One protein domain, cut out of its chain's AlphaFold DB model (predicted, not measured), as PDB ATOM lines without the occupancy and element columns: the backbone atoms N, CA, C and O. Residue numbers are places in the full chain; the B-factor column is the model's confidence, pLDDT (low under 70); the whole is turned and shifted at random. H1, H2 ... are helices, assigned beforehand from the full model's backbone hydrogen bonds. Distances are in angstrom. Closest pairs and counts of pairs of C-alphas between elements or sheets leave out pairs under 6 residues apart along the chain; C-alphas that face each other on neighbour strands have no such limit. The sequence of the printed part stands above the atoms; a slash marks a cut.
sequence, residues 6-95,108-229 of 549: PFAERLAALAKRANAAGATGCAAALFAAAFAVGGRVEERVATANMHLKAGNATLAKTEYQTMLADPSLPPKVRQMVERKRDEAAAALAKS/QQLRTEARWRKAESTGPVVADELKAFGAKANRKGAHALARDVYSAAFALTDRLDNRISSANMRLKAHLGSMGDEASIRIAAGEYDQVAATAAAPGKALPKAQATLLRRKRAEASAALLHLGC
ATOM      1  N   PRO A   6     -52.503 -63.574  -2.331       92.50
ATOM      2  CA  PRO A   6     -51.119 -63.679  -1.865       92.50
ATOM      3  C   PRO A   6     -50.155 -62.774  -2.642       92.50
ATOM      4  O   PRO A   6     -49.268 -62.147  -2.053       92.50
ATOM      5  N   PHE A   7     -50.322 -62.659  -3.965       92.69
ATOM      6  CA  PHE A   7     -49.497 -61.758  -4.766       92.69
ATOM      7  C   PHE A   7     -49.792 -60.284  -4.458       92.69
ATOM      8  O   PHE A   7     -48.860 -59.503  -4.260       92.69
ATOM      9  N   ALA A   8     -51.066 -59.906  -4.324       93.38
ATOM     10  CA  ALA A   8     -51.466 -58.552  -3.935       93.38
ATOM     11  C   ALA A   8     -50.904 -58.147  -2.559       93.38
ATOM     12  O   ALA A   8     -50.426 -57.023  -2.387       93.38
ATOM     13  N   GLU A   9     -50.884 -59.063  -1.589       93.69
ATOM     14  CA  GLU A   9     -50.312 -58.827  -0.260       93.69
ATOM     15  C   GLU A   9     -48.800 -58.615  -0.291       93.69
ATOM     16  O   GLU A   9     -48.294 -57.691   0.356       93.69
ATOM     17  N   ARG A  10     -48.080 -59.403  -1.099       95.00
ATOM     18  CA  ARG A  10     -46.643 -59.198  -1.340       95.00
ATOM     19  C   ARG A  10     -46.372 -57.817  -1.939       95.00
ATOM     20  O   ARG A  10     -45.459 -57.127  -1.480       95.00
ATOM     21  N   LEU A  11     -47.178 -57.385  -2.913       95.50
ATOM     22  CA  LEU A  11     -47.059 -56.058  -3.529       95.50
ATOM     23  C   LEU A  11     -47.345 -54.931  -2.529       95.50
ATOM     24  O   LEU A  11     -46.577 -53.972  -2.457       95.50
ATOM     25  N   ALA A  12     -48.385 -55.064  -1.704       95.44
ATOM     26  CA  ALA A  12     -48.707 -54.090  -0.663       95.44
ATOM     27  C   ALA A  12     -47.604 -54.000   0.412       95.44
ATOM     28  O   ALA A  12     -47.265 -52.906   0.869       95.44
ATOM     29  N   ALA A  13     -47.002 -55.128   0.802       95.44
ATOM     30  CA  ALA A  13     -45.872 -55.150   1.730       95.44
ATOM     31  C   ALA A  13     -44.638 -54.445   1.143       95.44
ATOM     32  O   ALA A  13     -43.989 -53.649   1.827       95.44
ATOM     33  N   LEU A  14     -44.343 -54.681  -0.138       94.88
ATOM     34  CA  LEU A  14     -43.265 -54.006  -0.859       94.88
ATOM     35  C   LEU A  14     -43.528 -52.494  -0.995       94.88
ATOM     36  O   LEU A  14     -42.629 -51.686  -0.762       94.88
ATOM     37  N   ALA A  15     -44.774 -52.095  -1.267       95.81
ATOM     38  CA  ALA A  15     -45.189 -50.693  -1.327       95.81
ATOM     39  C   ALA A  15     -44.984 -49.964   0.013       95.81
ATOM     40  O   ALA A  15     -44.517 -48.822   0.043       95.81
ATOM     41  N   LYS A  16     -45.273 -50.631   1.140       96.50
ATOM     42  CA  LYS A  16     -45.017 -50.092   2.486       96.50
ATOM     43  C   LYS A  16     -43.525 -49.848   2.727       96.50
ATOM     44  O   LYS A  16     -43.183 -48.787   3.248       96.50
ATOM     45  N   ARG A  17     -42.645 -50.766   2.302       95.94
ATOM     46  CA  ARG A  17     -41.182 -50.570   2.377       95.94
ATOM     47  C   ARG A  17     -40.717 -49.396   1.517       95.94
ATOM     48  O   ARG A  17     -39.948 -48.567   1.997       95.94
ATOM     49  N   ALA A  18     -41.233 -49.272   0.293       93.00
ATOM     50  CA  ALA A  18     -40.940 -48.141  -0.589       93.00
ATOM     51  C   ALA A  18     -41.348 -46.796   0.041       93.00
ATOM     52  O   ALA A  18     -40.559 -45.851   0.064       93.00
ATOM     53  N   ASN A  19     -42.552 -46.716   0.616       94.62
ATOM     54  CA  ASN A  19     -43.032 -45.518   1.311       94.62
ATOM     55  C   ASN A  19     -42.180 -45.193   2.551       94.62
ATOM     56  O   ASN A  19     -41.858 -44.027   2.760       94.62
ATOM     57  N   ALA A  20     -41.766 -46.196   3.336       93.94
ATOM     58  CA  ALA A  20     -40.873 -45.994   4.484       93.94
ATOM     59  C   ALA A  20     -39.499 -45.433   4.071       93.94
ATOM     60  O   ALA A  20     -38.921 -44.627   4.794       93.94
ATOM     61  N   ALA A  21     -39.012 -45.796   2.883       91.94
ATOM     62  CA  ALA A  21     -37.780 -45.265   2.300       91.94
ATOM     63  C   ALA A  21     -37.953 -43.903   1.592       91.94
ATOM     64  O   ALA A  21     -37.002 -43.394   1.001       91.94
ATOM     65  N   GLY A  22     -39.157 -43.320   1.599       90.44
ATOM     66  CA  GLY A  22     -39.457 -42.066   0.901       90.44
ATOM     67  C   GLY A  22     -39.555 -42.192  -0.627       90.44
ATOM     68  O   GLY A  22     -39.646 -41.178  -1.315       90.44
ATOM     69  N   ALA A  23     -39.567 -43.412  -1.174       91.81
ATOM     70  CA  ALA A  23     -39.742 -43.685  -2.601       91.81
ATOM     71  C   ALA A  23     -41.237 -43.643  -2.976       91.81
ATOM     72  O   ALA A  23     -41.855 -44.658  -3.301       91.81
ATOM     73  N   THR A  24     -41.844 -42.458  -2.874       91.75
ATOM     74  CA  THR A  24     -43.303 -42.271  -2.942       91.75
ATOM     75  C   THR A  24     -43.917 -42.636  -4.292       91.75
ATOM     76  O   THR A  24     -45.013 -43.191  -4.307       91.75
ATOM     77  N   GLY A  25     -43.245 -42.396  -5.425       88.69
ATOM     78  CA  GLY A  25     -43.749 -42.816  -6.738       88.69
ATOM     79  C   GLY A  25     -43.681 -44.331  -6.929       88.69
ATOM     80  O   GLY A  25     -44.619 -44.930  -7.456       88.69
ATOM     81  N   CYS A  26     -42.635 -44.976  -6.402       92.19
ATOM     82  CA  CYS A  26     -42.544 -46.438  -6.377       92.19
ATOM     83  C   CYS A  26     -43.643 -47.059  -5.507       92.19
ATOM     84  O   CYS A  26     -44.306 -48.006  -5.929       92.19
ATOM     85  N   ALA A  27     -43.889 -46.485  -4.327       94.00
ATOM     86  CA  ALA A  27     -44.977 -46.904  -3.452       94.00
ATOM     87  C   ALA A  27     -46.351 -46.742  -4.120       94.00
ATOM     88  O   ALA A  27     -47.164 -47.660  -4.048       94.00
ATOM     89  N   ALA A  28     -46.599 -45.617  -4.804       92.25
ATOM     90  CA  ALA A  28     -47.853 -45.376  -5.520       92.25
ATOM     91  C   ALA A  28     -48.124 -46.457  -6.577       92.25
ATOM     92  O   ALA A  28     -49.195 -47.055  -6.583       92.25
ATOM     93  N   ALA A  29     -47.138 -46.755  -7.430       92.88
ATOM     94  CA  ALA A  29     -47.289 -47.758  -8.483       92.88
ATOM     95  C   ALA A  29     -47.531 -49.171  -7.921       92.88
ATOM     96  O   ALA A  29     -48.349 -49.919  -8.453       92.88
ATOM     97  N   LEU A  30     -46.858 -49.530  -6.823       95.81
ATOM     98  CA  LEU A  30     -47.018 -50.835  -6.175       95.81
ATOM     99  C   LEU A  30     -48.369 -50.985  -5.468       95.81
ATOM    100  O   LEU A  30     -48.984 -52.043  -5.576       95.81
ATOM    101  N   PHE A  31     -48.858 -49.941  -4.792       96.75
ATOM    102  CA  PHE A  31     -50.211 -49.947  -4.231       96.75
ATOM    103  C   PHE A  31     -51.277 -50.015  -5.331       96.75
ATOM    104  O   PHE A  31     -52.234 -50.774  -5.189       96.75
ATOM    105  N   ALA A  32     -51.084 -49.320  -6.458       92.44
ATOM    106  CA  ALA A  32     -52.003 -49.389  -7.594       92.44
ATOM    107  C   ALA A  32     -52.078 -50.810  -8.173       92.44
ATOM    108  O   ALA A  32     -53.167 -51.334  -8.400       92.44
ATOM    109  N   ALA A  33     -50.929 -51.472  -8.348       94.50
ATOM    110  CA  ALA A  33     -50.884 -52.863  -8.792       94.50
ATOM    111  C   ALA A  33     -51.500 -53.824  -7.761       94.50
ATOM    112  O   ALA A  33     -52.247 -54.721  -8.144       94.50
ATOM    113  N   ALA A  34     -51.244 -53.624  -6.464       94.94
ATOM    114  CA  ALA A  34     -51.848 -54.428  -5.400       94.94
ATOM    115  C   ALA A  34     -53.383 -54.308  -5.390       94.94
ATOM    116  O   ALA A  34     -54.073 -55.324  -5.318       94.94
ATOM    117  N   PHE A  35     -53.921 -53.093  -5.553       94.06
ATOM    118  CA  PHE A  35     -55.358 -52.876  -5.718       94.06
ATOM    119  C   PHE A  35     -55.893 -53.552  -6.983       94.06
ATOM    120  O   PHE A  35     -56.890 -54.263  -6.922       94.06
ATOM    121  N   ALA A  36     -55.223 -53.383  -8.124       90.62
ATOM    122  CA  ALA A  36     -55.678 -53.962  -9.384       90.62
ATOM    123  C   ALA A  36     -55.730 -55.505  -9.335       90.62
ATOM    124  O   ALA A  36     -56.601 -56.115  -9.956       90.62
ATOM    125  N   VAL A  37     -54.821 -56.142  -8.586       91.75
ATOM    126  CA  VAL A  37     -54.759 -57.603  -8.418       91.75
ATOM    127  C   VAL A  37     -55.723 -58.116  -7.337       91.75
ATOM    128  O   VAL A  37     -56.353 -59.156  -7.537       91.75
ATOM    129  N   GLY A  38     -55.820 -57.426  -6.196       91.38
ATOM    130  CA  GLY A  38     -56.523 -57.908  -4.999       91.38
ATOM    131  C   GLY A  38     -57.867 -57.240  -4.695       91.38
ATOM    132  O   GLY A  38     -58.637 -57.774  -3.907       91.38
ATOM    133  N   GLY A  39     -58.165 -56.083  -5.292       90.25
ATOM    134  CA  GLY A  39     -59.438 -55.364  -5.152       90.25
ATOM    135  C   GLY A  39     -59.675 -54.665  -3.807       90.25
ATOM    136  O   GLY A  39     -60.761 -54.136  -3.587       90.25
ATOM    137  N   ARG A  40     -58.688 -54.642  -2.906       90.94
ATOM    138  CA  ARG A  40     -58.819 -54.049  -1.568       90.94
ATOM    139  C   ARG A  40     -58.724 -52.516  -1.599       90.94
ATOM    140  O   ARG A  40     -57.775 -51.930  -2.118       90.94
ATOM    141  N   VAL A  41     -59.744 -51.846  -1.070       89.31
ATOM    142  CA  VAL A  41     -59.914 -50.385  -1.174       89.31
ATOM    143  C   VAL A  41     -58.792 -49.623  -0.461       89.31
ATOM    144  O   VAL A  41     -58.421 -48.523  -0.877       89.31
ATOM    145  N   GLU A  42     -58.211 -50.205   0.583       91.25
ATOM    146  CA  GLU A  42     -57.119 -49.634   1.367       91.25
ATOM    147  C   GLU A  42     -55.899 -49.308   0.497       91.25
ATOM    148  O   GLU A  42     -55.287 -48.248   0.647       91.25
ATOM    149  N   GLU A  43     -55.565 -50.175  -0.456       93.75
ATOM    150  CA  GLU A  43     -54.475 -49.988  -1.409       93.75
ATOM    151  C   GLU A  43     -54.778 -48.859  -2.393       93.75
ATOM    152  O   GLU A  43     -53.887 -48.083  -2.751       93.75
ATOM    153  N   ARG A  44     -56.042 -48.695  -2.790       91.94
ATOM    154  CA  ARG A  44     -56.449 -47.583  -3.651       91.94
ATOM    155  C   ARG A  44     -56.333 -46.240  -2.929       91.94
ATOM    156  O   ARG A  44     -55.791 -45.280  -3.479       91.94
ATOM    157  N   VAL A  45     -56.742 -46.191  -1.661       92.50
ATOM    158  CA  VAL A  45     -56.537 -45.019  -0.797       92.50
ATOM    159  C   VAL A  45     -55.044 -44.742  -0.602       92.50
ATOM    160  O   VAL A  45     -54.607 -43.591  -0.693       92.50
ATOM    161  N   ALA A  46     -54.241 -45.780  -0.361       94.06
ATOM    162  CA  ALA A  46     -52.795 -45.650  -0.212       94.06
ATOM    163  C   ALA A  46     -52.138 -45.095  -1.486       94.06
ATOM    164  O   ALA A  46     -51.287 -44.212  -1.386       94.06
ATOM    165  N   THR A  47     -52.586 -45.529  -2.667       93.00
ATOM    166  CA  THR A  47     -52.149 -45.006  -3.972       93.00
ATOM    167  C   THR A  47     -52.389 -43.499  -4.074       93.00
ATOM    168  O   THR A  47     -51.450 -42.735  -4.310       93.00
ATOM    169  N   ALA A  48     -53.620 -43.046  -3.814       90.69
ATOM    170  CA  ALA A  48     -53.975 -41.626  -3.865       90.69
ATOM    171  C   ALA A  48     -53.176 -40.788  -2.846       90.69
ATOM    172  O   ALA A  48     -52.657 -39.720  -3.178       90.69
ATOM    173  N   ASN A  49     -52.974 -41.316  -1.633       92.94
ATOM    174  CA  ASN A  49     -52.133 -40.676  -0.618       92.94
ATOM    175  C   ASN A  49     -50.678 -40.527  -1.087       92.94
ATOM    176  O   ASN A  49     -50.044 -39.509  -0.808       92.94
ATOM    177  N   MET A  50     -50.127 -41.530  -1.779       94.12
ATOM    178  CA  MET A  50     -48.764 -41.453  -2.307       94.12
ATOM    179  C   MET A  50     -48.650 -40.431  -3.440       94.12
ATOM    180  O   MET A  50     -47.662 -39.701  -3.474       94.12
ATOM    181  N   HIS A  51     -49.658 -40.307  -4.311       86.81
ATOM    182  CA  HIS A  51     -49.698 -39.239  -5.315       86.81
ATOM    183  C   HIS A  51     -49.686 -37.852  -4.674       86.81
ATOM    184  O   HIS A  51     -48.906 -36.999  -5.092       86.81
ATOM    185  N   LEU A  52     -50.473 -37.649  -3.612       86.31
ATOM    186  CA  LEU A  52     -50.495 -36.380  -2.887       86.31
ATOM    187  C   LEU A  52     -49.142 -36.086  -2.218       86.31
ATOM    188  O   LEU A  52     -48.619 -34.984  -2.361       86.31
ATOM    189  N   LYS A  53     -48.522 -37.083  -1.564       88.69
ATOM    190  CA  LYS A  53     -47.168 -36.955  -0.987       88.69
ATOM    191  C   LYS A  53     -46.091 -36.674  -2.036       88.69
ATOM    192  O   LYS A  53     -45.133 -35.963  -1.753       88.69
ATOM    193  N   ALA A  54     -46.243 -37.225  -3.237       82.12
ATOM    194  CA  ALA A  54     -45.348 -36.979  -4.361       82.12
ATOM    195  C   ALA A  54     -45.562 -35.596  -5.009       82.12
ATOM    196  O   ALA A  54     -44.884 -35.270  -5.978       82.12
ATOM    197  N   GLY A  55     -46.497 -34.781  -4.503       82.81
ATOM    198  CA  GLY A  55     -46.833 -33.473  -5.068       82.81
ATOM    199  C   GLY A  55     -47.724 -33.544  -6.312       82.81
ATOM    200  O   GLY A  55     -47.971 -32.523  -6.944       82.81
ATOM    201  N   ASN A  56     -48.244 -34.721  -6.667       82.00
ATOM    202  CA  ASN A  56     -49.148 -34.903  -7.799       82.00
ATOM    203  C   ASN A  56     -50.612 -34.796  -7.348       82.00
ATOM    204  O   ASN A  56     -51.376 -35.766  -7.347       82.00
ATOM    205  N   ALA A  57     -50.981 -33.592  -6.907       84.44
ATOM    206  CA  ALA A  57     -52.287 -33.319  -6.319       84.44
ATOM    207  C   ALA A  57     -53.450 -33.530  -7.312       84.44
ATOM    208  O   ALA A  57     -54.539 -33.917  -6.891       84.44
ATOM    209  N   THR A  58     -53.212 -33.368  -8.622       81.25
ATOM    210  CA  THR A  58     -54.206 -33.636  -9.676       81.25
ATOM    211  C   THR A  58     -54.592 -35.109  -9.698       81.25
ATOM    212  O   THR A  58     -55.766 -35.428  -9.527       81.25
ATOM    213  N   LEU A  59     -53.612 -36.013  -9.832       79.69
ATOM    214  CA  LEU A  59     -53.879 -37.455  -9.851       79.69
ATOM    215  C   LEU A  59     -54.497 -37.935  -8.535       79.69
ATOM    216  O   LEU A  59     -55.432 -38.732  -8.554       79.69
ATOM    217  N   ALA A  60     -54.020 -37.419  -7.397       86.00
ATOM    218  CA  ALA A  60     -54.591 -37.748  -6.094       86.00
ATOM    219  C   ALA A  60     -56.078 -37.366  -6.014       86.00
ATOM    220  O   ALA A  60     -56.909 -38.195  -5.647       86.00
ATOM    221  N   LYS A  61     -56.429 -36.131  -6.409       85.69
ATOM    222  CA  LYS A  61     -57.816 -35.648  -6.432       85.69
ATOM    223  C   LYS A  61     -58.698 -36.516  -7.331       85.69
ATOM    224  O   LYS A  61     -59.784 -36.895  -6.896       85.69
ATOM    225  N   THR A  62     -58.234 -36.850  -8.537       83.44
ATOM    226  CA  THR A  62     -58.974 -37.708  -9.474       83.44
ATOM    227  C   THR A  62     -59.258 -39.085  -8.873       83.44
ATOM    228  O   THR A  62     -60.406 -39.523  -8.893       83.44
ATOM    229  N   GLU A  63     -58.266 -39.737  -8.259       86.12
ATOM    230  CA  GLU A  63     -58.466 -41.045  -7.619       86.12
ATOM    231  C   GLU A  63     -59.446 -40.984  -6.439       86.12
ATOM    232  O   GLU A  63     -60.319 -41.847  -6.320       86.12
ATOM    233  N   TYR A  64     -59.371 -39.948  -5.593       92.19
ATOM    234  CA  TYR A  64     -60.361 -39.748  -4.528       92.19
ATOM    235  C   TYR A  64     -61.771 -39.545  -5.081       92.19
ATOM    236  O   TYR A  64     -62.714 -40.141  -4.569       92.19
ATOM    237  N   GLN A  65     -61.932 -38.765  -6.149       90.12
ATOM    238  CA  GLN A  65     -63.234 -38.587  -6.796       90.12
ATOM    239  C   GLN A  65     -63.772 -39.901  -7.367       90.12
ATOM    240  O   GLN A  65     -64.949 -40.202  -7.181       90.12
ATOM    241  N   THR A  66     -62.922 -40.713  -8.004       86.38
ATOM    242  CA  THR A  66     -63.348 -42.020  -8.519       86.38
ATOM    243  C   THR A  66     -63.741 -42.978  -7.391       86.38
ATOM    244  O   THR A  66     -64.694 -43.732  -7.549       86.38
ATOM    245  N   MET A  67     -63.061 -42.940  -6.240       90.69
ATOM    246  CA  MET A  67     -63.469 -43.714  -5.060       90.69
ATOM    247  C   MET A  67     -64.823 -43.263  -4.501       90.69
ATOM    248  O   MET A  67     -65.635 -44.101  -4.130       90.69
ATOM    249  N   LEU A  68     -65.095 -41.956  -4.457       91.31
ATOM    250  CA  LEU A  68     -66.365 -41.429  -3.937       91.31
ATOM    251  C   LEU A  68     -67.570 -41.755  -4.823       91.31
ATOM    252  O   LEU A  68     -68.690 -41.796  -4.311       91.31
ATOM    253  N   ALA A  69     -67.338 -42.011  -6.112       88.19
ATOM    254  CA  ALA A  69     -68.365 -42.458  -7.044       88.19
ATOM    255  C   ALA A  69     -68.851 -43.895  -6.772       88.19
ATOM    256  O   ALA A  69     -69.928 -44.259  -7.233       88.19
ATOM    257  N   ASP A  70     -68.096 -44.703  -6.021       87.38
ATOM    258  CA  ASP A  70     -68.518 -46.047  -5.627       87.38
ATOM    259  C   ASP A  70     -69.487 -45.966  -4.432       87.38
ATOM    260  O   ASP A  70     -69.077 -45.541  -3.344       87.38
ATOM    261  N   PRO A  71     -70.768 -46.359  -4.576       84.62
ATOM    262  CA  PRO A  71     -71.733 -46.317  -3.480       84.62
ATOM    263  C   PRO A  71     -71.406 -47.317  -2.360       84.62
ATOM    264  O   PRO A  71     -71.827 -47.101  -1.226       84.62
ATOM    265  N   SER A  72     -70.619 -48.363  -2.637       87.69
ATOM    266  CA  SER A  72     -70.270 -49.416  -1.674       87.69
ATOM    267  C   SER A  72     -69.149 -49.032  -0.696       87.69
ATOM    268  O   SER A  72     -68.840 -49.786   0.228       87.69
ATOM    269  N   LEU A  73     -68.553 -47.843  -0.857       89.81
ATOM    270  CA  LEU A  73     -67.450 -47.376  -0.021       89.81
ATOM    271  C   LEU A  73     -67.876 -47.233   1.460       89.81
ATOM    272  O   LEU A  73     -68.805 -46.464   1.742       89.81
ATOM    273  N   PRO A  74     -67.182 -47.879   2.424       92.06
ATOM    274  CA  PRO A  74     -67.554 -47.823   3.838       92.06
ATOM    275  C   PRO A  74     -67.621 -46.382   4.378       92.06
ATOM    276  O   PRO A  74     -66.713 -45.597   4.088       92.06
ATOM    277  N   PRO A  75     -68.607 -46.015   5.225       90.81
ATOM    278  CA  PRO A  75     -68.829 -44.623   5.642       90.81
ATOM    279  C   PRO A  75     -67.601 -43.932   6.255       90.81
ATOM    280  O   PRO A  75     -67.290 -42.790   5.920       90.81
ATOM    281  N   LYS A  76     -66.841 -44.646   7.099       91.44
ATOM    282  CA  LYS A  76     -65.597 -44.129   7.698       91.44
ATOM    283  C   LYS A  76     -64.509 -43.860   6.650       91.44
ATOM    284  O   LYS A  76     -63.773 -42.882   6.756       91.44
ATOM    285  N   VAL A  77     -64.410 -44.720   5.632       90.88
ATOM    286  CA  VAL A  77     -63.451 -44.561   4.530       90.88
ATOM    287  C   VAL A  77     -63.884 -43.411   3.625       90.88
ATOM    288  O   VAL A  77     -63.047 -42.591   3.262       90.88
ATOM    289  N   ARG A  78     -65.185 -43.284   3.339       92.56
ATOM    290  CA  ARG A  78     -65.762 -42.171   2.573       92.56
ATOM    291  C   ARG A  78     -65.428 -40.816   3.195       92.56
ATOM    292  O   ARG A  78     -64.839 -39.985   2.513       92.56
ATOM    293  N   GLN A  79     -65.684 -40.638   4.492       92.12
ATOM    294  CA  GLN A  79     -65.375 -39.391   5.203       92.12
ATOM    295  C   GLN A  79     -63.877 -39.041   5.140       92.12
ATOM    296  O   GLN A  79     -63.488 -37.887   4.947       92.12
ATOM    297  N   MET A  80     -63.005 -40.044   5.277       94.06
ATOM    298  CA  MET A  80     -61.561 -39.854   5.134       94.06
ATOM    299  C   MET A  80     -61.172 -39.448   3.703       94.06
ATOM    300  O   MET A  80     -60.335 -38.558   3.538       94.06
ATOM    301  N   VAL A  81     -61.746 -40.099   2.686       93.19
ATOM    302  CA  VAL A  81     -61.491 -39.824   1.264       93.19
ATOM    303  C   VAL A  81     -61.972 -38.423   0.880       93.19
ATOM    304  O   VAL A  81     -61.250 -37.724   0.176       93.19
ATOM    305  N   GLU A  82     -63.125 -37.973   1.380       93.19
ATOM    306  CA  GLU A  82     -63.628 -36.602   1.186       93.19
ATOM    307  C   GLU A  82     -62.648 -35.569   1.738       93.19
ATOM    308  O   GLU A  82     -62.194 -34.694   1.001       93.19
ATOM    309  N   ARG A  83     -62.215 -35.738   2.995       95.19
ATOM    310  CA  ARG A  83     -61.212 -34.854   3.601       95.19
ATOM    311  C   ARG A  83     -59.921 -34.816   2.777       95.19
ATOM    312  O   ARG A  83     -59.370 -33.748   2.536       95.19
ATOM    313  N   LYS A  84     -59.435 -35.976   2.322       93.06
ATOM    314  CA  LYS A  84     -58.199 -36.076   1.531       93.06
ATOM    315  C   LYS A  84     -58.333 -35.500   0.117       93.06
ATOM    316  O   LYS A  84     -57.379 -34.906  -0.386       93.06
ATOM    317  N   ARG A  85     -59.507 -35.611  -0.507       94.50
ATOM    318  CA  ARG A  85     -59.838 -34.928  -1.767       94.50
ATOM    319  C   ARG A  85     -59.746 -33.415  -1.602       94.50
ATOM    320  O   ARG A  85     -59.194 -32.750  -2.477       94.50
ATOM    321  N   ASP A  86     -60.257 -32.886  -0.496       91.38
ATOM    322  CA  ASP A  86     -60.259 -31.446  -0.231       91.38
ATOM    323  C   ASP A  86     -58.847 -30.938   0.092       91.38
ATOM    324  O   ASP A  86     -58.438 -29.899  -0.425       91.38
ATOM    325  N   GLU A  87     -58.040 -31.720   0.822       90.81
ATOM    326  CA  GLU A  87     -56.598 -31.470   0.977       90.81
ATOM    327  C   GLU A  87     -55.882 -31.407  -0.389       90.81
ATOM    328  O   GLU A  87     -55.089 -30.497  -0.633       90.81
ATOM    329  N   ALA A  88     -56.182 -32.336  -1.305       86.50
ATOM    330  CA  ALA A  88     -55.616 -32.339  -2.655       86.50
ATOM    331  C   ALA A  88     -56.089 -31.135  -3.492       86.50
ATOM    332  O   ALA A  88     -55.295 -30.532  -4.213       86.50
ATOM    333  N   ALA A  89     -57.359 -30.734  -3.374       86.69
ATOM    334  CA  ALA A  89     -57.888 -29.541  -4.034       86.69
ATOM    335  C   ALA A  89     -57.236 -28.250  -3.509       86.69
ATOM    336  O   ALA A  89     -56.877 -27.380  -4.301       86.69
ATOM    337  N   ALA A  90     -57.012 -28.150  -2.196       87.00
ATOM    338  CA  ALA A  90     -56.303 -27.030  -1.585       87.00
ATOM    339  C   ALA A  90     -54.826 -26.985  -2.008       87.00
ATOM    340  O   ALA A  90     -54.287 -25.905  -2.254       87.00
ATOM    341  N   ALA A  91     -54.168 -28.144  -2.131       83.81
ATOM    342  CA  ALA A  91     -52.806 -28.232  -2.652       83.81
ATOM    343  C   ALA A  91     -52.718 -27.748  -4.113       83.81
ATOM    344  O   ALA A  91     -51.795 -27.004  -4.440       83.81
ATOM    345  N   LEU A  92     -53.703 -28.086  -4.958       82.62
ATOM    346  CA  LEU A  92     -53.791 -27.595  -6.342       82.62
ATOM    347  C   LEU A  92     -53.976 -26.079  -6.424       82.62
ATOM    348  O   LEU A  92     -53.307 -25.422  -7.220       82.62
ATOM    349  N   ALA A  93     -54.844 -25.517  -5.581       82.56
ATOM    350  CA  ALA A  93     -55.094 -24.077  -5.541       82.56
ATOM    351  C   ALA A  93     -53.845 -23.285  -5.114       82.56
ATOM    352  O   ALA A  93     -53.599 -22.196  -5.620       82.56
ATOM    353  N   LYS A  94     -53.027 -23.853  -4.218       79.56
ATOM    354  CA  LYS A  94     -51.755 -23.256  -3.782       79.56
ATOM    355  C   LYS A  94     -50.627 -23.404  -4.800       79.56
ATOM    356  O   LYS A  94     -49.670 -22.641  -4.735       79.56
ATOM    357  N   SER A  95     -50.690 -24.396  -5.692       67.38
ATOM    358  CA  SER A  95     -49.530 -24.748  -6.511       67.38
ATOM    359  C   SER A  95     -49.246 -23.815  -7.683       67.38
ATOM    360  O   SER A  95     -48.128 -23.909  -8.151       67.38
ATOM    361  N   GLN A 108     -34.886 -34.427  -5.996       78.62
ATOM    362  CA  GLN A 108     -34.569 -35.166  -4.775       78.62
ATOM    363  C   GLN A 108     -35.360 -36.477  -4.687       78.62
ATOM    364  O   GLN A 108     -34.768 -37.518  -4.398       78.62
ATOM    365  N   GLN A 109     -36.654 -36.459  -5.019       81.00
ATOM    366  CA  GLN A 109     -37.488 -37.666  -5.068       81.00
ATOM    367  C   GLN A 109     -36.941 -38.713  -6.049       81.00
ATOM    368  O   GLN A 109     -36.767 -39.869  -5.669       81.00
ATOM    369  N   LEU A 110     -36.570 -38.317  -7.272       81.56
ATOM    370  CA  LEU A 110     -36.009 -39.241  -8.267       81.56
ATOM    371  C   LEU A 110     -34.711 -39.913  -7.788       81.56
ATOM    372  O   LEU A 110     -34.482 -41.096  -8.051       81.56
ATOM    373  N   ARG A 111     -33.862 -39.184  -7.050       85.44
ATOM    374  CA  ARG A 111     -32.642 -39.746  -6.444       85.44
ATOM    375  C   ARG A 111     -32.967 -40.742  -5.333       85.44
ATOM    376  O   ARG A 111     -32.325 -41.790  -5.265       85.44
ATOM    377  N   THR A 112     -33.949 -40.435  -4.486       89.06
ATOM    378  CA  THR A 112     -34.421 -41.337  -3.424       89.06
ATOM    379  C   THR A 112     -34.973 -42.634  -4.011       89.06
ATOM    380  O   THR A 112     -34.579 -43.715  -3.578       89.06
ATOM    381  N   GLU A 113     -35.792 -42.551  -5.058       89.25
ATOM    382  CA  GLU A 113     -36.316 -43.734  -5.743       89.25
ATOM    383  C   GLU A 113     -35.212 -44.581  -6.378       89.25
ATOM    384  O   GLU A 113     -35.197 -45.801  -6.219       89.25
ATOM    385  N   ALA A 114     -34.245 -43.954  -7.055       88.12
ATOM    386  CA  ALA A 114     -33.124 -44.674  -7.655       88.12
ATOM    387  C   ALA A 114     -32.255 -45.389  -6.605       88.12
ATOM    388  O   ALA A 114     -31.785 -46.500  -6.849       88.12
ATOM    389  N   ARG A 115     -32.049 -44.773  -5.431       90.81
ATOM    390  CA  ARG A 115     -31.345 -45.404  -4.302       90.81
ATOM    391  C   ARG A 115     -32.135 -46.581  -3.743       90.81
ATOM    392  O   ARG A 115     -31.554 -47.641  -3.540       90.81
ATOM    393  N   TRP A 116     -33.442 -46.414  -3.551       92.88
ATOM    394  CA  TRP A 116     -34.300 -47.478  -3.043       92.88
ATOM    395  C   TRP A 116     -34.328 -48.692  -3.980       92.88
ATOM    396  O   TRP A 116     -34.101 -49.806  -3.519       92.88
ATOM    397  N   ARG A 117     -34.475 -48.491  -5.299       91.31
ATOM    398  CA  ARG A 117     -34.429 -49.586  -6.291       91.31
ATOM    399  C   ARG A 117     -33.135 -50.397  -6.222       91.31
ATOM    400  O   ARG A 117     -33.166 -51.607  -6.391       91.31
ATOM    401  N   LYS A 118     -31.996 -49.735  -5.984       89.31
ATOM    402  CA  LYS A 118     -30.699 -50.413  -5.834       89.31
ATOM    403  C   LYS A 118     -30.591 -51.200  -4.526       89.31
ATOM    404  O   LYS A 118     -29.880 -52.196  -4.494       89.31
ATOM    405  N   ALA A 119     -31.252 -50.740  -3.463       88.56
ATOM    406  CA  ALA A 119     -31.216 -51.369  -2.145       88.56
ATOM    407  C   ALA A 119     -32.223 -52.527  -1.997       88.56
ATOM    408  O   ALA A 119     -31.989 -53.450  -1.223       88.56
ATOM    409  N   GLU A 120     -33.338 -52.497  -2.729       93.25
ATOM    410  CA  GLU A 120     -34.386 -53.518  -2.659       93.25
ATOM    411  C   GLU A 120     -34.047 -54.728  -3.546       93.25
ATOM    412  O   GLU A 120     -34.372 -54.782  -4.735       93.25
ATOM    413  N   SER A 121     -33.416 -55.739  -2.945       88.12
ATOM    414  CA  SER A 121     -32.931 -56.947  -3.633       88.12
ATOM    415  C   SER A 121     -34.030 -57.782  -4.300       88.12
ATOM    416  O   SER A 121     -33.763 -58.475  -5.280       88.12
ATOM    417  N   THR A 122     -35.273 -57.700  -3.816       90.94
ATOM    418  CA  THR A 122     -36.410 -58.444  -4.386       90.94
ATOM    419  C   THR A 122     -37.022 -57.775  -5.621       90.94
ATOM    420  O   THR A 122     -37.787 -58.411  -6.348       90.94
ATOM    421  N   GLY A 123     -36.665 -56.514  -5.902       90.00
ATOM    422  CA  GLY A 123     -37.262 -55.698  -6.961       90.00
ATOM    423  C   GLY A 123     -37.239 -56.340  -8.355       90.00
ATOM    424  O   GLY A 123     -38.295 -56.411  -8.984       90.00
ATOM    425  N   PRO A 124     -36.092 -56.848  -8.852       92.06
ATOM    426  CA  PRO A 124     -36.018 -57.474 -10.173       92.06
ATOM    427  C   PRO A 124     -36.908 -58.715 -10.315       92.06
ATOM    428  O   PRO A 124     -37.617 -58.840 -11.310       92.06
ATOM    429  N   VAL A 125     -36.922 -59.589  -9.302       93.81
ATOM    430  CA  VAL A 125     -37.724 -60.824  -9.306       93.81
ATOM    431  C   VAL A 125     -39.215 -60.489  -9.345       93.81
ATOM    432  O   VAL A 125     -39.946 -60.982 -10.202       93.81
ATOM    433  N   VAL A 126     -39.659 -59.575  -8.476       92.56
ATOM    434  CA  VAL A 126     -41.062 -59.137  -8.436       92.56
ATOM    435  C   VAL A 126     -41.460 -58.419  -9.731       92.56
ATOM    436  O   VAL A 126     -42.585 -58.572 -10.200       92.56
ATOM    437  N   ALA A 127     -40.552 -57.668 -10.359       93.19
ATOM    438  CA  ALA A 127     -40.821 -57.021 -11.640       93.19
ATOM    439  C   ALA A 127     -41.017 -58.022 -12.790       93.19
ATOM    440  O   ALA A 127     -41.872 -57.792 -13.647       93.19
ATOM    441  N   ASP A 128     -40.269 -59.127 -12.807       93.31
ATOM    442  CA  ASP A 128     -40.441 -60.186 -13.805       93.31
ATOM    443  C   ASP A 128     -41.754 -60.966 -13.573       93.31
ATOM    444  O   ASP A 128     -42.480 -61.242 -14.535       93.31
ATOM    445  N   GLU A 129     -42.135 -61.215 -12.312       94.62
ATOM    446  CA  GLU A 129     -43.459 -61.753 -11.951       94.62
ATOM    447  C   GLU A 129     -44.595 -60.826 -12.424       94.62
ATOM    448  O   GLU A 129     -45.529 -61.267 -13.103       94.62
ATOM    449  N   LEU A 130     -44.490 -59.520 -12.144       94.75
ATOM    450  CA  LEU A 130     -45.431 -58.500 -12.616       94.75
ATOM    451  C   LEU A 130     -45.501 -58.494 -14.150       94.75
ATOM    452  O   LEU A 130     -46.589 -58.485 -14.721       94.75
ATOM    453  N   LYS A 131     -44.370 -58.569 -14.853       94.62
ATOM    454  CA  LYS A 131     -44.344 -58.608 -16.323       94.62
ATOM    455  C   LYS A 131     -45.086 -59.832 -16.875       94.62
ATOM    456  O   LYS A 131     -45.883 -59.695 -17.808       94.62
ATOM    457  N   ALA A 132     -44.879 -61.011 -16.287       94.19
ATOM    458  CA  ALA A 132     -45.595 -62.230 -16.666       94.19
ATOM    459  C   ALA A 132     -47.108 -62.110 -16.407       94.19
ATOM    460  O   ALA A 132     -47.925 -62.461 -17.270       94.19
ATOM    461  N   PHE A 133     -47.483 -61.543 -15.258       93.69
ATOM    462  CA  PHE A 133     -48.873 -61.284 -14.898       93.69
ATOM    463  C   PHE A 133     -49.538 -60.284 -15.858       93.69
ATOM    464  O   PHE A 133     -50.611 -60.557 -16.400       93.69
ATOM    465  N   GLY A 134     -48.872 -59.167 -16.158       93.62
ATOM    466  CA  GLY A 134     -49.337 -58.150 -17.102       93.62
ATOM    467  C   GLY A 134     -49.534 -58.710 -18.514       93.62
ATOM    468  O   GLY A 134     -50.516 -58.385 -19.186       93.62
ATOM    469  N   ALA A 135     -48.667 -59.627 -18.958       93.75
ATOM    470  CA  ALA A 135     -48.828 -60.315 -20.236       93.75
ATOM    471  C   ALA A 135     -50.071 -61.222 -20.254       93.75
ATOM    472  O   ALA A 135     -50.809 -61.231 -21.244       93.75
ATOM    473  N   LYS A 136     -50.336 -61.949 -19.159       93.69
ATOM    474  CA  LYS A 136     -51.551 -62.766 -18.987       93.69
ATOM    475  C   LYS A 136     -52.812 -61.897 -18.978       93.69
ATOM    476  O   LYS A 136     -53.763 -62.223 -19.685       93.69
ATOM    477  N   ALA A 137     -52.804 -60.782 -18.246       91.38
ATOM    478  CA  ALA A 137     -53.915 -59.830 -18.186       91.38
ATOM    479  C   ALA A 137     -54.220 -59.211 -19.563       91.38
ATOM    480  O   ALA A 137     -55.369 -59.208 -19.999       91.38
ATOM    481  N   ASN A 138     -53.188 -58.787 -20.301       92.56
ATOM    482  CA  ASN A 138     -53.334 -58.253 -21.658       92.56
ATOM    483  C   ASN A 138     -53.946 -59.278 -22.632       92.56
ATOM    484  O   ASN A 138     -54.833 -58.916 -23.400       92.56
ATOM    485  N   ARG A 139     -53.535 -60.557 -22.582       92.62
ATOM    486  CA  ARG A 139     -54.146 -61.621 -23.410       92.62
ATOM    487  C   ARG A 139     -55.635 -61.827 -23.117       92.62
ATOM    488  O   ARG A 139     -56.369 -62.222 -24.011       92.62
ATOM    489  N   LYS A 140     -56.072 -61.546 -21.888       91.00
ATOM    490  CA  LYS A 140     -57.475 -61.628 -21.458       91.00
ATOM    491  C   LYS A 140     -58.268 -60.330 -21.690       91.00
ATOM    492  O   LYS A 140     -59.395 -60.236 -21.221       91.00
ATOM    493  N   GLY A 141     -57.689 -59.319 -22.342       89.19
ATOM    494  CA  GLY A 141     -58.340 -58.018 -22.557       89.19
ATOM    495  C   GLY A 141     -58.409 -57.117 -21.315       89.19
ATOM    496  O   GLY A 141     -58.976 -56.030 -21.373       89.19
ATOM    497  N   ALA A 142     -57.806 -57.513 -20.188       89.44
ATOM    498  CA  ALA A 142     -57.792 -56.732 -18.950       89.44
ATOM    499  C   ALA A 142     -56.707 -55.636 -19.001       89.44
ATOM    500  O   ALA A 142     -55.695 -55.689 -18.299       89.44
ATOM    501  N   HIS A 143     -56.888 -54.655 -19.887       91.56
ATOM    502  CA  HIS A 143     -55.868 -53.652 -20.206       91.56
ATOM    503  C   HIS A 143     -55.557 -52.695 -19.043       91.56
ATOM    504  O   HIS A 143     -54.387 -52.393 -18.825       91.56
ATOM    505  N   ALA A 144     -56.551 -52.270 -18.254       88.50
ATOM    506  CA  ALA A 144     -56.322 -51.411 -17.083       88.50
ATOM    507  C   ALA A 144     -55.446 -52.103 -16.022       88.50
ATOM    508  O   ALA A 144     -54.448 -51.550 -15.571       88.50
ATOM    509  N   LEU A 145     -55.743 -53.369 -15.728       91.12
ATOM    510  CA  LEU A 145     -54.925 -54.202 -14.849       91.12
ATOM    511  C   LEU A 145     -53.495 -54.365 -15.380       91.12
ATOM    512  O   LEU A 145     -52.525 -54.188 -14.646       91.12
ATOM    513  N   ALA A 146     -53.353 -54.689 -16.668       92.56
ATOM    514  CA  ALA A 146     -52.041 -54.843 -17.285       92.56
ATOM    515  C   ALA A 146     -51.227 -53.536 -17.220       92.56
ATOM    516  O   ALA A 146     -50.027 -53.582 -16.953       92.56
ATOM    517  N   ARG A 147     -51.867 -52.374 -17.419       93.50
ATOM    518  CA  ARG A 147     -51.242 -51.046 -17.290       93.50
ATOM    519  C   ARG A 147     -50.630 -50.846 -15.905       93.50
ATOM    520  O   ARG A 147     -49.460 -50.466 -15.830       93.50
ATOM    521  N   ASP A 148     -51.397 -51.103 -14.847       92.06
ATOM    522  CA  ASP A 148     -50.977 -50.844 -13.463       92.06
ATOM    523  C   ASP A 148     -49.841 -51.779 -13.040       92.06
ATOM    524  O   ASP A 148     -48.842 -51.351 -12.465       92.06
ATOM    525  N   VAL A 149     -49.924 -53.041 -13.456       93.81
ATOM    526  CA  VAL A 149     -48.890 -54.050 -13.220       93.81
ATOM    527  C   VAL A 149     -47.583 -53.728 -13.966       93.81
ATOM    528  O   VAL A 149     -46.503 -53.816 -13.379       93.81
ATOM    529  N   TYR A 150     -47.640 -53.284 -15.229       95.38
ATOM    530  CA  TYR A 150     -46.439 -52.829 -15.949       95.38
ATOM    531  C   TYR A 150     -45.855 -51.535 -15.369       95.38
ATOM    532  O   TYR A 150     -44.635 -51.367 -15.366       95.38
ATOM    533  N   SER A 151     -46.704 -50.635 -14.858       92.69
ATOM    534  CA  SER A 151     -46.264 -49.418 -14.166       92.69
ATOM    535  C   SER A 151     -45.470 -49.761 -12.901       92.69
ATOM    536  O   SER A 151     -44.372 -49.243 -12.698       92.69
ATOM    537  N   ALA A 152     -45.950 -50.723 -12.105       93.62
ATOM    538  CA  ALA A 152     -45.223 -51.241 -10.946       93.62
ATOM    539  C   ALA A 152     -43.896 -51.920 -11.331       93.62
ATOM    540  O   ALA A 152     -42.867 -51.664 -10.705       93.62
ATOM    541  N   ALA A 153     -43.876 -52.725 -12.399       94.25
ATOM    542  CA  ALA A 153     -42.646 -53.354 -12.888       94.25
ATOM    543  C   ALA A 153     -41.602 -52.314 -13.342       94.25
ATOM    544  O   ALA A 153     -40.402 -52.469 -13.088       94.25
ATOM    545  N   PHE A 154     -42.047 -51.230 -13.986       93.69
ATOM    546  CA  PHE A 154     -41.190 -50.089 -14.307       93.69
ATOM    547  C   PHE A 154     -40.680 -49.400 -13.036       93.69
ATOM    548  O   PHE A 154     -39.480 -49.172 -12.912       93.69
ATOM    549  N   ALA A 155     -41.553 -49.140 -12.062       91.44
ATOM    550  CA  ALA A 155     -41.181 -48.488 -10.813       91.44
ATOM    551  C   ALA A 155     -40.117 -49.259 -10.012       91.44
ATOM    552  O   ALA A 155     -39.314 -48.639  -9.319       91.44
ATOM    553  N   LEU A 156     -40.062 -50.587 -10.138       91.50
ATOM    554  CA  LEU A 156     -39.047 -51.425  -9.492       91.50
ATOM    555  C   LEU A 156     -37.699 -51.452 -10.223       91.50
ATOM    556  O   LEU A 156     -36.670 -51.652  -9.585       91.50
ATOM    557  N   THR A 157     -37.677 -51.268 -11.546       91.25
ATOM    558  CA  THR A 157     -36.491 -51.592 -12.366       91.25
ATOM    559  C   THR A 157     -35.972 -50.459 -13.246       91.25
ATOM    560  O   THR A 157     -34.873 -50.573 -13.778       91.25
ATOM    561  N   ASP A 158     -36.742 -49.382 -13.430       88.31
ATOM    562  CA  ASP A 158     -36.487 -48.305 -14.404       88.31
ATOM    563  C   ASP A 158     -36.321 -48.809 -15.860       88.31
ATOM    564  O   ASP A 158     -35.801 -48.103 -16.726       88.31
ATOM    565  N   ARG A 159     -36.765 -50.038 -16.173       89.31
ATOM    566  CA  ARG A 159     -36.652 -50.608 -17.524       89.31
ATOM    567  C   ARG A 159     -37.704 -50.011 -18.461       89.31
ATOM    568  O   ARG A 159     -38.909 -50.181 -18.270       89.31
ATOM    569  N   LEU A 160     -37.247 -49.325 -19.509       87.06
ATOM    570  CA  LEU A 160     -38.110 -48.585 -20.440       87.06
ATOM    571  C   LEU A 160     -39.130 -49.465 -21.188       87.06
ATOM    572  O   LEU A 160     -40.185 -48.968 -21.572       87.06
ATOM    573  N   ASP A 161     -38.871 -50.761 -21.366       87.75
ATOM    574  CA  ASP A 161     -39.806 -51.698 -22.003       87.75
ATOM    575  C   ASP A 161     -41.102 -51.881 -21.194       87.75
ATOM    576  O   ASP A 161     -42.192 -51.945 -21.771       87.75
ATOM    577  N   ASN A 162     -41.003 -51.879 -19.864       91.19
ATOM    578  CA  ASN A 162     -42.156 -51.907 -18.965       91.19
ATOM    579  C   ASN A 162     -42.969 -50.608 -19.070       91.19
ATOM    580  O   ASN A 162     -44.196 -50.651 -19.139       91.19
ATOM    581  N   ARG A 163     -42.300 -49.455 -19.199       90.25
ATOM    582  CA  ARG A 163     -42.967 -48.156 -19.396       90.25
ATOM    583  C   ARG A 163     -43.693 -48.075 -20.739       90.25
ATOM    584  O   ARG A 163     -44.851 -47.670 -20.782       90.25
ATOM    585  N   ILE A 164     -43.062 -48.548 -21.818       89.31
ATOM    586  CA  ILE A 164     -43.703 -48.687 -23.138       89.31
ATOM    587  C   ILE A 164     -44.918 -49.616 -23.048       89.31
ATOM    588  O   ILE A 164     -45.959 -49.343 -23.645       89.31
ATOM    589  N   SER A 165     -44.804 -50.725 -22.316       92.50
ATOM    590  CA  SER A 165     -45.903 -51.682 -22.144       92.50
ATOM    591  C   SER A 165     -47.072 -51.069 -21.372       92.50
ATOM    592  O   SER A 165     -48.215 -51.235 -21.793       92.50
ATOM    593  N   SER A 166     -46.806 -50.293 -20.319       90.69
ATOM    594  CA  SER A 166     -47.838 -49.568 -19.568       90.69
ATOM    595  C   SER A 166     -48.565 -48.530 -20.435       90.69
ATOM    596  O   SER A 166     -49.792 -48.585 -20.543       90.69
ATOM    597  N   ALA A 167     -47.827 -47.681 -21.163       88.12
ATOM    598  CA  ALA A 167     -48.397 -46.690 -22.085       88.12
ATOM    599  C   ALA A 167     -49.256 -47.343 -23.187       88.12
ATOM    600  O   ALA A 167     -50.351 -46.879 -23.508       88.12
ATOM    601  N   ASN A 168     -48.808 -48.488 -23.713       90.25
ATOM    602  CA  ASN A 168     -49.578 -49.285 -24.669       90.25
ATOM    603  C   ASN A 168     -50.884 -49.812 -24.082       90.25
ATOM    604  O   ASN A 168     -51.901 -49.829 -24.772       90.25
ATOM    605  N   MET A 169     -50.859 -50.286 -22.839       91.62
ATOM    606  CA  MET A 169     -52.068 -50.770 -22.179       91.62
ATOM    607  C   MET A 169     -53.039 -49.627 -21.892       91.62
ATOM    608  O   MET A 169     -54.237 -49.818 -22.074       91.62
ATOM    609  N   ARG A 170     -52.541 -48.432 -21.545       87.31
ATOM    610  CA  ARG A 170     -53.366 -47.223 -21.417       87.31
ATOM    611  C   ARG A 170     -54.033 -46.856 -22.745       87.31
ATOM    612  O   ARG A 170     -55.237 -46.647 -22.773       87.31
ATOM    613  N   LEU A 171     -53.292 -46.887 -23.856       84.00
ATOM    614  CA  LEU A 171     -53.866 -46.662 -25.189       84.00
ATOM    615  C   LEU A 171     -54.926 -47.723 -25.554       84.00
ATOM    616  O   LEU A 171     -55.984 -47.389 -26.076       84.00
ATOM    617  N   LYS A 172     -54.677 -49.007 -25.251       85.44
ATOM    618  CA  LYS A 172     -55.603 -50.112 -25.563       85.44
ATOM    619  C   LYS A 172     -56.859 -50.148 -24.699       85.44
ATOM    620  O   LYS A 172     -57.915 -50.499 -25.213       85.44
ATOM    621  N   ALA A 173     -56.757 -49.809 -23.415       75.94
ATOM    622  CA  ALA A 173     -57.889 -49.817 -22.489       75.94
ATOM    623  C   ALA A 173     -59.042 -48.905 -22.941       75.94
ATOM    624  O   ALA A 173     -60.162 -49.080 -22.474       75.94
ATOM    625  N   HIS A 174     -58.780 -47.965 -23.854       69.31
ATOM    626  CA  HIS A 174     -59.741 -46.944 -24.269       69.31
ATOM    627  C   HIS A 174     -60.173 -47.042 -25.732       69.31
ATOM    628  O   HIS A 174     -61.122 -46.379 -26.121       69.31
ATOM    629  N   LEU A 175     -59.561 -47.912 -26.540       60.44
ATOM    630  CA  LEU A 175     -60.053 -48.194 -27.897       60.44
ATOM    631  C   LEU A 175     -61.338 -49.055 -27.900       60.44
ATOM    632  O   LEU A 175     -61.921 -49.260 -28.960       60.44
ATOM    633  N   GLY A 176     -61.782 -49.559 -26.737       53.44
ATOM    634  CA  GLY A 176     -62.984 -50.394 -26.579       53.44
ATOM    635  C   GLY A 176     -64.258 -49.673 -26.104       53.44
ATOM    636  O   GLY A 176     -65.331 -50.261 -26.178       53.44
ATOM    637  N   SER A 177     -64.176 -48.422 -25.639       48.62
ATOM    638  CA  SER A 177     -65.317 -47.583 -25.223       48.62
ATOM    639  C   SER A 177     -65.080 -46.158 -25.725       48.62
ATOM    640  O   SER A 177     -63.939 -45.720 -25.630       48.62
ATOM    641  N   MET A 178     -66.094 -45.453 -26.253       45.75
ATOM    642  CA  MET A 178     -65.979 -44.082 -26.807       45.75
ATOM    643  C   MET A 178     -64.934 -43.233 -26.054       45.75
ATOM    644  O   MET A 178     -65.043 -43.035 -24.846       45.75
ATOM    645  N   GLY A 179     -63.868 -42.854 -26.765       54.84
ATOM    646  CA  GLY A 179     -62.561 -42.556 -26.179       54.84
ATOM    647  C   GLY A 179     -62.487 -41.262 -25.369       54.84
ATOM    648  O   GLY A 179     -62.841 -40.193 -25.855       54.84
ATOM    649  N   ASP A 180     -61.938 -41.367 -24.160       67.69
ATOM    650  CA  ASP A 180     -61.515 -40.238 -23.329       67.69
ATOM    651  C   ASP A 180     -60.175 -39.675 -23.839       67.69
ATOM    652  O   ASP A 180     -59.114 -40.304 -23.725       67.69
ATOM    653  N   GLU A 181     -60.229 -38.480 -24.425       72.19
ATOM    654  CA  GLU A 181     -59.091 -37.734 -24.967       72.19
ATOM    655  C   GLU A 181     -57.931 -37.603 -23.966       72.19
ATOM    656  O   GLU A 181     -56.757 -37.700 -24.350       72.19
ATOM    657  N   ALA A 182     -58.239 -37.438 -22.674       70.06
ATOM    658  CA  ALA A 182     -57.235 -37.249 -21.632       70.06
ATOM    659  C   ALA A 182     -56.282 -38.447 -21.552       70.06
ATOM    660  O   ALA A 182     -55.062 -38.292 -21.459       70.06
ATOM    661  N   SER A 183     -56.816 -39.654 -21.678       73.50
ATOM    662  CA  SER A 183     -56.030 -40.872 -21.558       73.50
ATOM    663  C   SER A 183     -55.123 -41.134 -22.770       73.50
ATOM    664  O   SER A 183     -54.011 -41.652 -22.607       73.50
ATOM    665  N   ILE A 184     -55.537 -40.716 -23.975       78.75
ATOM    666  CA  ILE A 184     -54.691 -40.766 -25.182       78.75
ATOM    667  C   ILE A 184     -53.555 -39.741 -25.080       78.75
ATOM    668  O   ILE A 184     -52.406 -40.076 -25.372       78.75
ATOM    669  N   ARG A 185     -53.844 -38.523 -24.596       77.62
ATOM    670  CA  ARG A 185     -52.823 -37.491 -24.339       77.62
ATOM    671  C   ARG A 185     -51.776 -37.974 -23.334       77.62
ATOM    672  O   ARG A 185     -50.582 -37.801 -23.569       77.62
ATOM    673  N   ILE A 186     -52.205 -38.636 -22.259       77.94
ATOM    674  CA  ILE A 186     -51.290 -39.204 -21.260       77.94
ATOM    675  C   ILE A 186     -50.393 -40.280 -21.892       77.94
ATOM    676  O   ILE A 186     -49.180 -40.258 -21.690       77.94
ATOM    677  N   ALA A 187     -50.955 -41.201 -22.681       83.12
ATOM    678  CA  ALA A 187     -50.161 -42.229 -23.359       83.12
ATOM    679  C   ALA A 187     -49.155 -41.623 -24.360       83.12
ATOM    680  O   ALA A 187     -48.005 -42.059 -24.412       83.12
ATOM    681  N   ALA A 188     -49.555 -40.593 -25.116       81.94
ATOM    682  CA  ALA A 188     -48.670 -39.859 -26.021       81.94
ATOM    683  C   ALA A 188     -47.497 -39.206 -25.269       81.94
ATOM    684  O   ALA A 188     -46.340 -39.417 -25.639       81.94
ATOM    685  N   GLY A 189     -47.785 -38.511 -24.165       79.50
ATOM    686  CA  GLY A 189     -46.760 -37.911 -23.310       79.50
ATOM    687  C   GLY A 189     -45.796 -38.941 -22.713       79.50
ATOM    688  O   GLY A 189     -44.595 -38.692 -22.626       79.50
ATOM    689  N   GLU A 190     -46.275 -40.138 -22.361       83.31
ATOM    690  CA  GLU A 190     -45.398 -41.225 -21.910       83.31
ATOM    691  C   GLU A 190     -44.469 -41.730 -23.020       83.31
ATOM    692  O   GLU A 190     -43.289 -41.976 -22.753       83.31
ATOM    693  N   TYR A 191     -44.949 -41.845 -24.263       88.31
ATOM    694  CA  TYR A 191     -44.083 -42.188 -25.395       88.31
ATOM    695  C   TYR A 191     -43.017 -41.117 -25.647       88.31
ATOM    696  O   TYR A 191     -41.860 -41.466 -25.894       88.31
ATOM    697  N   ASP A 192     -43.377 -39.837 -25.539       80.69
ATOM    698  CA  ASP A 192     -42.436 -38.720 -25.673       80.69
ATOM    699  C   ASP A 192     -41.356 -38.764 -24.586       80.69
ATOM    700  O   ASP A 192     -40.165 -38.661 -24.880       80.69
ATOM    701  N   GLN A 193     -41.745 -39.011 -23.334       81.06
ATOM    702  CA  GLN A 193     -40.808 -39.132 -22.215       81.06
ATOM    703  C   GLN A 193     -39.871 -40.340 -22.362       81.06
ATOM    704  O   GLN A 193     -38.681 -40.245 -22.044       81.06
ATOM    705  N   VAL A 194     -40.372 -41.477 -22.858       85.31
ATOM    706  CA  VAL A 194     -39.528 -42.642 -23.166       85.31
ATOM    707  C   VAL A 194     -38.550 -42.312 -24.292       85.31
ATOM    708  O   VAL A 194     -37.374 -42.652 -24.178       85.31
ATOM    709  N   ALA A 195     -38.996 -41.630 -25.350       80.31
ATOM    710  CA  ALA A 195     -38.135 -41.225 -26.458       80.31
ATOM    711  C   ALA A 195     -37.029 -40.263 -25.997       80.31
ATOM    712  O   ALA A 195     -35.866 -40.466 -26.341       80.31
ATOM    713  N   ALA A 196     -37.372 -39.277 -25.163       78.75
ATOM    714  CA  ALA A 196     -36.412 -38.353 -24.567       78.75
ATOM    715  C   ALA A 196     -35.394 -39.084 -23.674       78.75
ATOM    716  O   ALA A 196     -34.195 -38.836 -23.768       78.75
ATOM    717  N   THR A 197     -35.848 -40.042 -22.858       82.19
ATOM    718  CA  THR A 197     -34.954 -40.841 -21.997       82.19
ATOM    719  C   THR A 197     -34.024 -41.735 -22.821       82.19
ATOM    720  O   THR A 197     -32.851 -41.871 -22.490       82.19
ATOM    721  N   ALA A 198     -34.530 -42.322 -23.908       82.25
ATOM    722  CA  ALA A 198     -33.762 -43.188 -24.799       82.25
ATOM    723  C   ALA A 198     -32.719 -42.432 -25.642       82.25
ATOM    724  O   ALA A 198     -31.793 -43.054 -26.160       82.25
ATOM    725  N   ALA A 199     -32.864 -41.110 -25.782       77.94
ATOM    726  CA  ALA A 199     -31.892 -40.246 -26.446       77.94
ATOM    727  C   ALA A 199     -30.679 -39.909 -25.555       77.94
ATOM    728  O   ALA A 199     -29.666 -39.432 -26.063       77.94
ATOM    729  N   ALA A 200     -30.753 -40.161 -24.241       78.50
ATOM    730  CA  ALA A 200     -29.642 -39.918 -23.329       78.50
ATOM    731  C   ALA A 200     -28.513 -40.963 -23.501       78.50
ATOM    732  O   ALA A 200     -28.798 -42.150 -23.719       78.50
ATOM    733  N   PRO A 201     -27.231 -40.570 -23.345       71.50
ATOM    734  CA  PRO A 201     -26.096 -41.488 -23.442       71.50
ATOM    735  C   PRO A 201     -26.247 -42.697 -22.504       71.50
ATOM    736  O   PRO A 201     -26.550 -42.545 -21.322       71.50
ATOM    737  N   GLY A 202     -26.051 -43.910 -23.032       74.69
ATOM    738  CA  GLY A 202     -26.124 -45.156 -22.254       74.69
ATOM    739  C   GLY A 202     -27.536 -45.668 -21.929       74.69
ATOM    740  O   GLY A 202     -27.657 -46.706 -21.285       74.69
ATOM    741  N   LYS A 203     -28.604 -44.993 -22.385       76.69
ATOM    742  CA  LYS A 203     -30.007 -45.425 -22.200       76.69
ATOM    743  C   LYS A 203     -30.728 -45.795 -23.507       76.69
ATOM    744  O   LYS A 203     -31.957 -45.854 -23.542       76.69
ATOM    745  N   ALA A 204     -29.978 -46.059 -24.578       79.12
ATOM    746  CA  ALA A 204     -30.538 -46.369 -25.890       79.12
ATOM    747  C   ALA A 204     -31.420 -47.632 -25.876       79.12
ATOM    748  O   ALA A 204     -31.062 -48.666 -25.311       79.12
ATOM    749  N   LEU A 205     -32.570 -47.555 -26.549       83.50
ATOM    750  CA  LEU A 205     -33.465 -48.696 -26.728       83.50
ATOM    751  C   LEU A 205     -32.934 -49.656 -27.810       83.50
ATOM    752  O   LEU A 205     -32.470 -49.197 -28.857       83.50
ATOM    753  N   PRO A 206     -33.105 -50.982 -27.645       87.25
ATOM    754  CA  PRO A 206     -32.929 -51.943 -28.728       87.25
ATOM    755  C   PRO A 206     -33.756 -51.570 -29.968       87.25
ATOM    756  O   PRO A 206     -34.893 -51.103 -29.855       87.25
ATOM    757  N   LYS A 207     -33.235 -51.855 -31.169       79.56
ATOM    758  CA  LYS A 207     -33.853 -51.488 -32.464       79.56
ATOM    759  C   LYS A 207     -35.334 -51.881 -32.581       79.56
ATOM    760  O   LYS A 207     -36.147 -51.109 -33.094       79.56
ATOM    761  N   ALA A 208     -35.702 -53.061 -32.080       76.31
ATOM    762  CA  ALA A 208     -37.088 -53.534 -32.080       76.31
ATOM    763  C   ALA A 208     -38.009 -52.660 -31.202       76.31
ATOM    764  O   ALA A 208     -39.122 -52.326 -31.607       76.31
ATOM    765  N   GLN A 209     -37.531 -52.231 -30.031       81.94
ATOM    766  CA  GLN A 209     -38.287 -51.393 -29.099       81.94
ATOM    767  C   GLN A 209     -38.365 -49.939 -29.574       81.94
ATOM    768  O   GLN A 209     -39.424 -49.326 -29.471       81.94
ATOM    769  N   ALA A 210     -37.296 -49.412 -30.179       77.31
ATOM    770  CA  ALA A 210     -37.311 -48.097 -30.817       77.31
ATOM    771  C   ALA A 210     -38.325 -48.037 -31.977       77.31
ATOM    772  O   ALA A 210     -39.092 -47.079 -32.091       77.31
ATOM    773  N   THR A 211     -38.387 -49.088 -32.805       78.81
ATOM    774  CA  THR A 211     -39.386 -49.215 -33.881       78.81
ATOM    775  C   THR A 211     -40.808 -49.290 -33.318       78.81
ATOM    776  O   THR A 211     -41.701 -48.587 -33.796       78.81
ATOM    777  N   LEU A 212     -41.026 -50.096 -32.272       79.44
ATOM    778  CA  LEU A 212     -42.323 -50.203 -31.603       79.44
ATOM    779  C   LEU A 212     -42.780 -48.856 -31.024       79.44
ATOM    780  O   LEU A 212     -43.935 -48.479 -31.218       79.44
ATOM    781  N   LEU A 213     -41.878 -48.130 -30.359       83.25
ATOM    782  CA  LEU A 213     -42.139 -46.814 -29.782       83.25
ATOM    783  C   LEU A 213     -42.554 -45.802 -30.854       83.25
ATOM    784  O   LEU A 213     -43.583 -45.151 -30.699       83.25
ATOM    785  N   ARG A 214     -41.815 -45.713 -31.970       79.38
ATOM    786  CA  ARG A 214     -42.164 -44.825 -33.095       79.38
ATOM    787  C   ARG A 214     -43.554 -45.129 -33.646       79.38
ATOM    788  O   ARG A 214     -44.355 -44.215 -33.821       79.38
ATOM    789  N   ARG A 215     -43.861 -46.414 -33.863       85.19
ATOM    790  CA  ARG A 215     -45.178 -46.854 -34.343       85.19
ATOM    791  C   ARG A 215     -46.294 -46.452 -33.377       85.19
ATOM    792  O   ARG A 215     -47.317 -45.941 -33.812       85.19
ATOM    793  N   LYS A 216     -46.105 -46.680 -32.076       84.25
ATOM    794  CA  LYS A 216     -47.132 -46.427 -31.056       84.25
ATOM    795  C   LYS A 216     -47.333 -44.951 -30.740       84.25
ATOM    796  O   LYS A 216     -48.466 -44.533 -30.525       84.25
ATOM    797  N   ARG A 217     -46.270 -44.157 -30.834       82.00
ATOM    798  CA  ARG A 217     -46.341 -42.696 -30.833       82.00
ATOM    799  C   ARG A 217     -47.176 -42.183 -32.009       82.00
ATOM    800  O   ARG A 217     -48.100 -41.414 -31.789       82.00
ATOM    801  N   ALA A 218     -46.920 -42.673 -33.225       74.56
ATOM    802  CA  ALA A 218     -47.704 -42.305 -34.406       74.56
ATOM    803  C   ALA A 218     -49.184 -42.718 -34.290       74.56
ATOM    804  O   ALA A 218     -50.060 -41.953 -34.674       74.56
ATOM    805  N   GLU A 219     -49.473 -43.893 -33.720       80.94
ATOM    806  CA  GLU A 219     -50.842 -44.360 -33.448       80.94
ATOM    807  C   GLU A 219     -51.576 -43.441 -32.458       80.94
ATOM    808  O   GLU A 219     -52.714 -43.056 -32.712       80.94
ATOM    809  N   ALA A 220     -50.912 -43.027 -31.374       76.56
ATOM    810  CA  ALA A 220     -51.473 -42.076 -30.416       76.56
ATOM    811  C   ALA A 220     -51.678 -40.681 -31.035       76.56
ATOM    812  O   ALA A 220     -52.736 -40.087 -30.853       76.56
ATOM    813  N   SER A 221     -50.719 -40.176 -31.821       73.06
ATOM    814  CA  SER A 221     -50.862 -38.905 -32.544       73.06
ATOM    815  C   SER A 221     -52.007 -38.943 -33.557       73.06
ATOM    816  O   SER A 221     -52.782 -37.994 -33.631       73.06
ATOM    817  N   ALA A 222     -52.162 -40.040 -34.302       73.06
ATOM    818  CA  ALA A 222     -53.275 -40.223 -35.230       73.06
ATOM    819  C   ALA A 222     -54.627 -40.283 -34.500       73.06
ATOM    820  O   ALA A 222     -55.603 -39.711 -34.978       73.06
ATOM    821  N   ALA A 223     -54.686 -40.928 -33.331       72.94
ATOM    822  CA  ALA A 223     -55.887 -40.954 -32.500       72.94
ATOM    823  C   ALA A 223     -56.239 -39.562 -31.940       72.94
ATOM    824  O   ALA A 223     -57.409 -39.191 -31.929       72.94
ATOM    825  N   LEU A 224     -55.242 -38.759 -31.549       68.81
ATOM    826  CA  LEU A 224     -55.446 -37.361 -31.142       68.81
ATOM    827  C   LEU A 224     -55.893 -36.473 -32.308       68.81
ATOM    828  O   LEU A 224     -56.770 -35.642 -32.121       68.81
ATOM    829  N   LEU A 225     -55.355 -36.671 -33.513       62.53
ATOM    830  CA  LEU A 225     -55.824 -36.002 -34.734       62.53
ATOM    831  C   LEU A 225     -57.280 -36.359 -35.058       62.53
ATOM    832  O   LEU A 225     -58.051 -35.485 -35.437       62.53
ATOM    833  N   HIS A 226     -57.667 -37.621 -34.860       62.88
ATOM    834  CA  HIS A 226     -59.049 -38.077 -35.008       62.88
ATOM    835  C   HIS A 226     -60.017 -37.444 -33.997       62.88
ATOM    836  O   HIS A 226     -61.179 -37.256 -34.337       62.88
ATOM    837  N   LEU A 227     -59.559 -37.128 -32.781       59.97
ATOM    838  CA  LEU A 227     -60.363 -36.446 -31.758       59.97
ATOM    839  C   LEU A 227     -60.319 -34.910 -31.888       59.97
ATOM    840  O   LEU A 227     -61.267 -34.239 -31.496       59.97
ATOM    841  N   GLY A 228     -59.227 -34.355 -32.428       49.59
ATOM    842  CA  GLY A 228     -58.981 -32.914 -32.554       49.59
ATOM    843  C   GLY A 228     -59.478 -32.277 -33.858       49.59
ATOM    844  O   GLY A 228     -59.788 -31.090 -33.865       49.59
ATOM    845  N   CYS A 229     -59.600 -33.037 -34.951       48.75
ATOM    846  CA  CYS A 229     -60.363 -32.613 -36.129       48.75
ATOM    847  C   CYS A 229     -61.837 -32.906 -35.874       48.75
ATOM    848  O   CYS A 229     -62.353 -33.936 -36.302       48.75
TER     849      CYS A 229
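What this domain is: This is residues 6 to 95 and 108 to 229 of the 549 residues of an uncharacterized protein of Emiliania huxleyi (UniProt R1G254). Two groups of five up-and-down helices, H1 to H5 and H7 to H11, join in the middle where H2 packs on H8, and open from there as two separate wings, H4 with H5 and H10 with H11. H6 crosses one end of the join, beside the start of H2. The printed part has 212 residues with eleven named helices, H1 to H11 in chain order, and no named strand; the class is all helix. It is compact, with a radius of gyration of the C-alphas of 17.2 A, and spans 51 by 47 by 38 A.

How they stand to each other: The longest helix, H11, residues 207 to 228, touches H10, residues 181 to 198, the closest C-alphas being Ala 188 and Ala 220, 5.7 A apart. H10 touches H9, residues 160 to 174, at C-alphas 187 and 167, 5.0 A apart. H9 touches H8, residues 143 to 157, closest at C-alphas 166 and 147, 4.4 A. H8 touches H7, residues 123 to 139, closest at C-alphas 146 and 134, 4.3 A. H8 also touches the hub H2, residues 24 to 38, at a steep tilt of 39 degrees, opposite ways; C-alphas 152 and 29 are closest, at 4.7 A. H2 touches H1, residues 6 to 20, closest at C-alphas 27 and 15, 4.3 A, and H3, residues 41 to 53, closest at C-alphas 28 and 47, 4.6 A. H3 touches H4, residues 57 to 68, closest at C-alphas 48 and 60, 4.5 A. H4 touches H5, residues 75 to 95, closest at C-alphas 57 and 88, 5.0 A. H6, residues 108 to 119, touches H2 with residues 109 to 113 alone, closest at C-alphas 113 and 26, 6.8 A, at a steep tilt of 61 degrees. H1 and H7 are near each other; H5 and H11 are apart. Ten helices, without H6, form an up-and-down bundle, each running against the one before it in the chain. Every O i to N i+4 pair is within hydrogen-bond range in H1 to H8, H10 and H11; in H9, 10 of 11 are.

Where its parts are: H1 begins at C-alpha 6, (-51.119, -63.679, -1.865). H5 is 30.3 A long, H10 25.9 A and H7 24.3 A. H11 is 31.2 A long and ends at C-alpha 228, (-58.981, -32.914, -32.554).

The domain as a whole: The C-alphas farthest apart, of Pro 75 and Lys 207, are 52.2 A apart. Residues 96 to 107 are not printed, and C-alphas 95 and 108 are 18.3 A apart across this cut. Of the links printed whole, none is long. Mean pLDDT of the printed part is 86.1; residue 95, residues 174 to 180 and residues 224 to 229 are under 70.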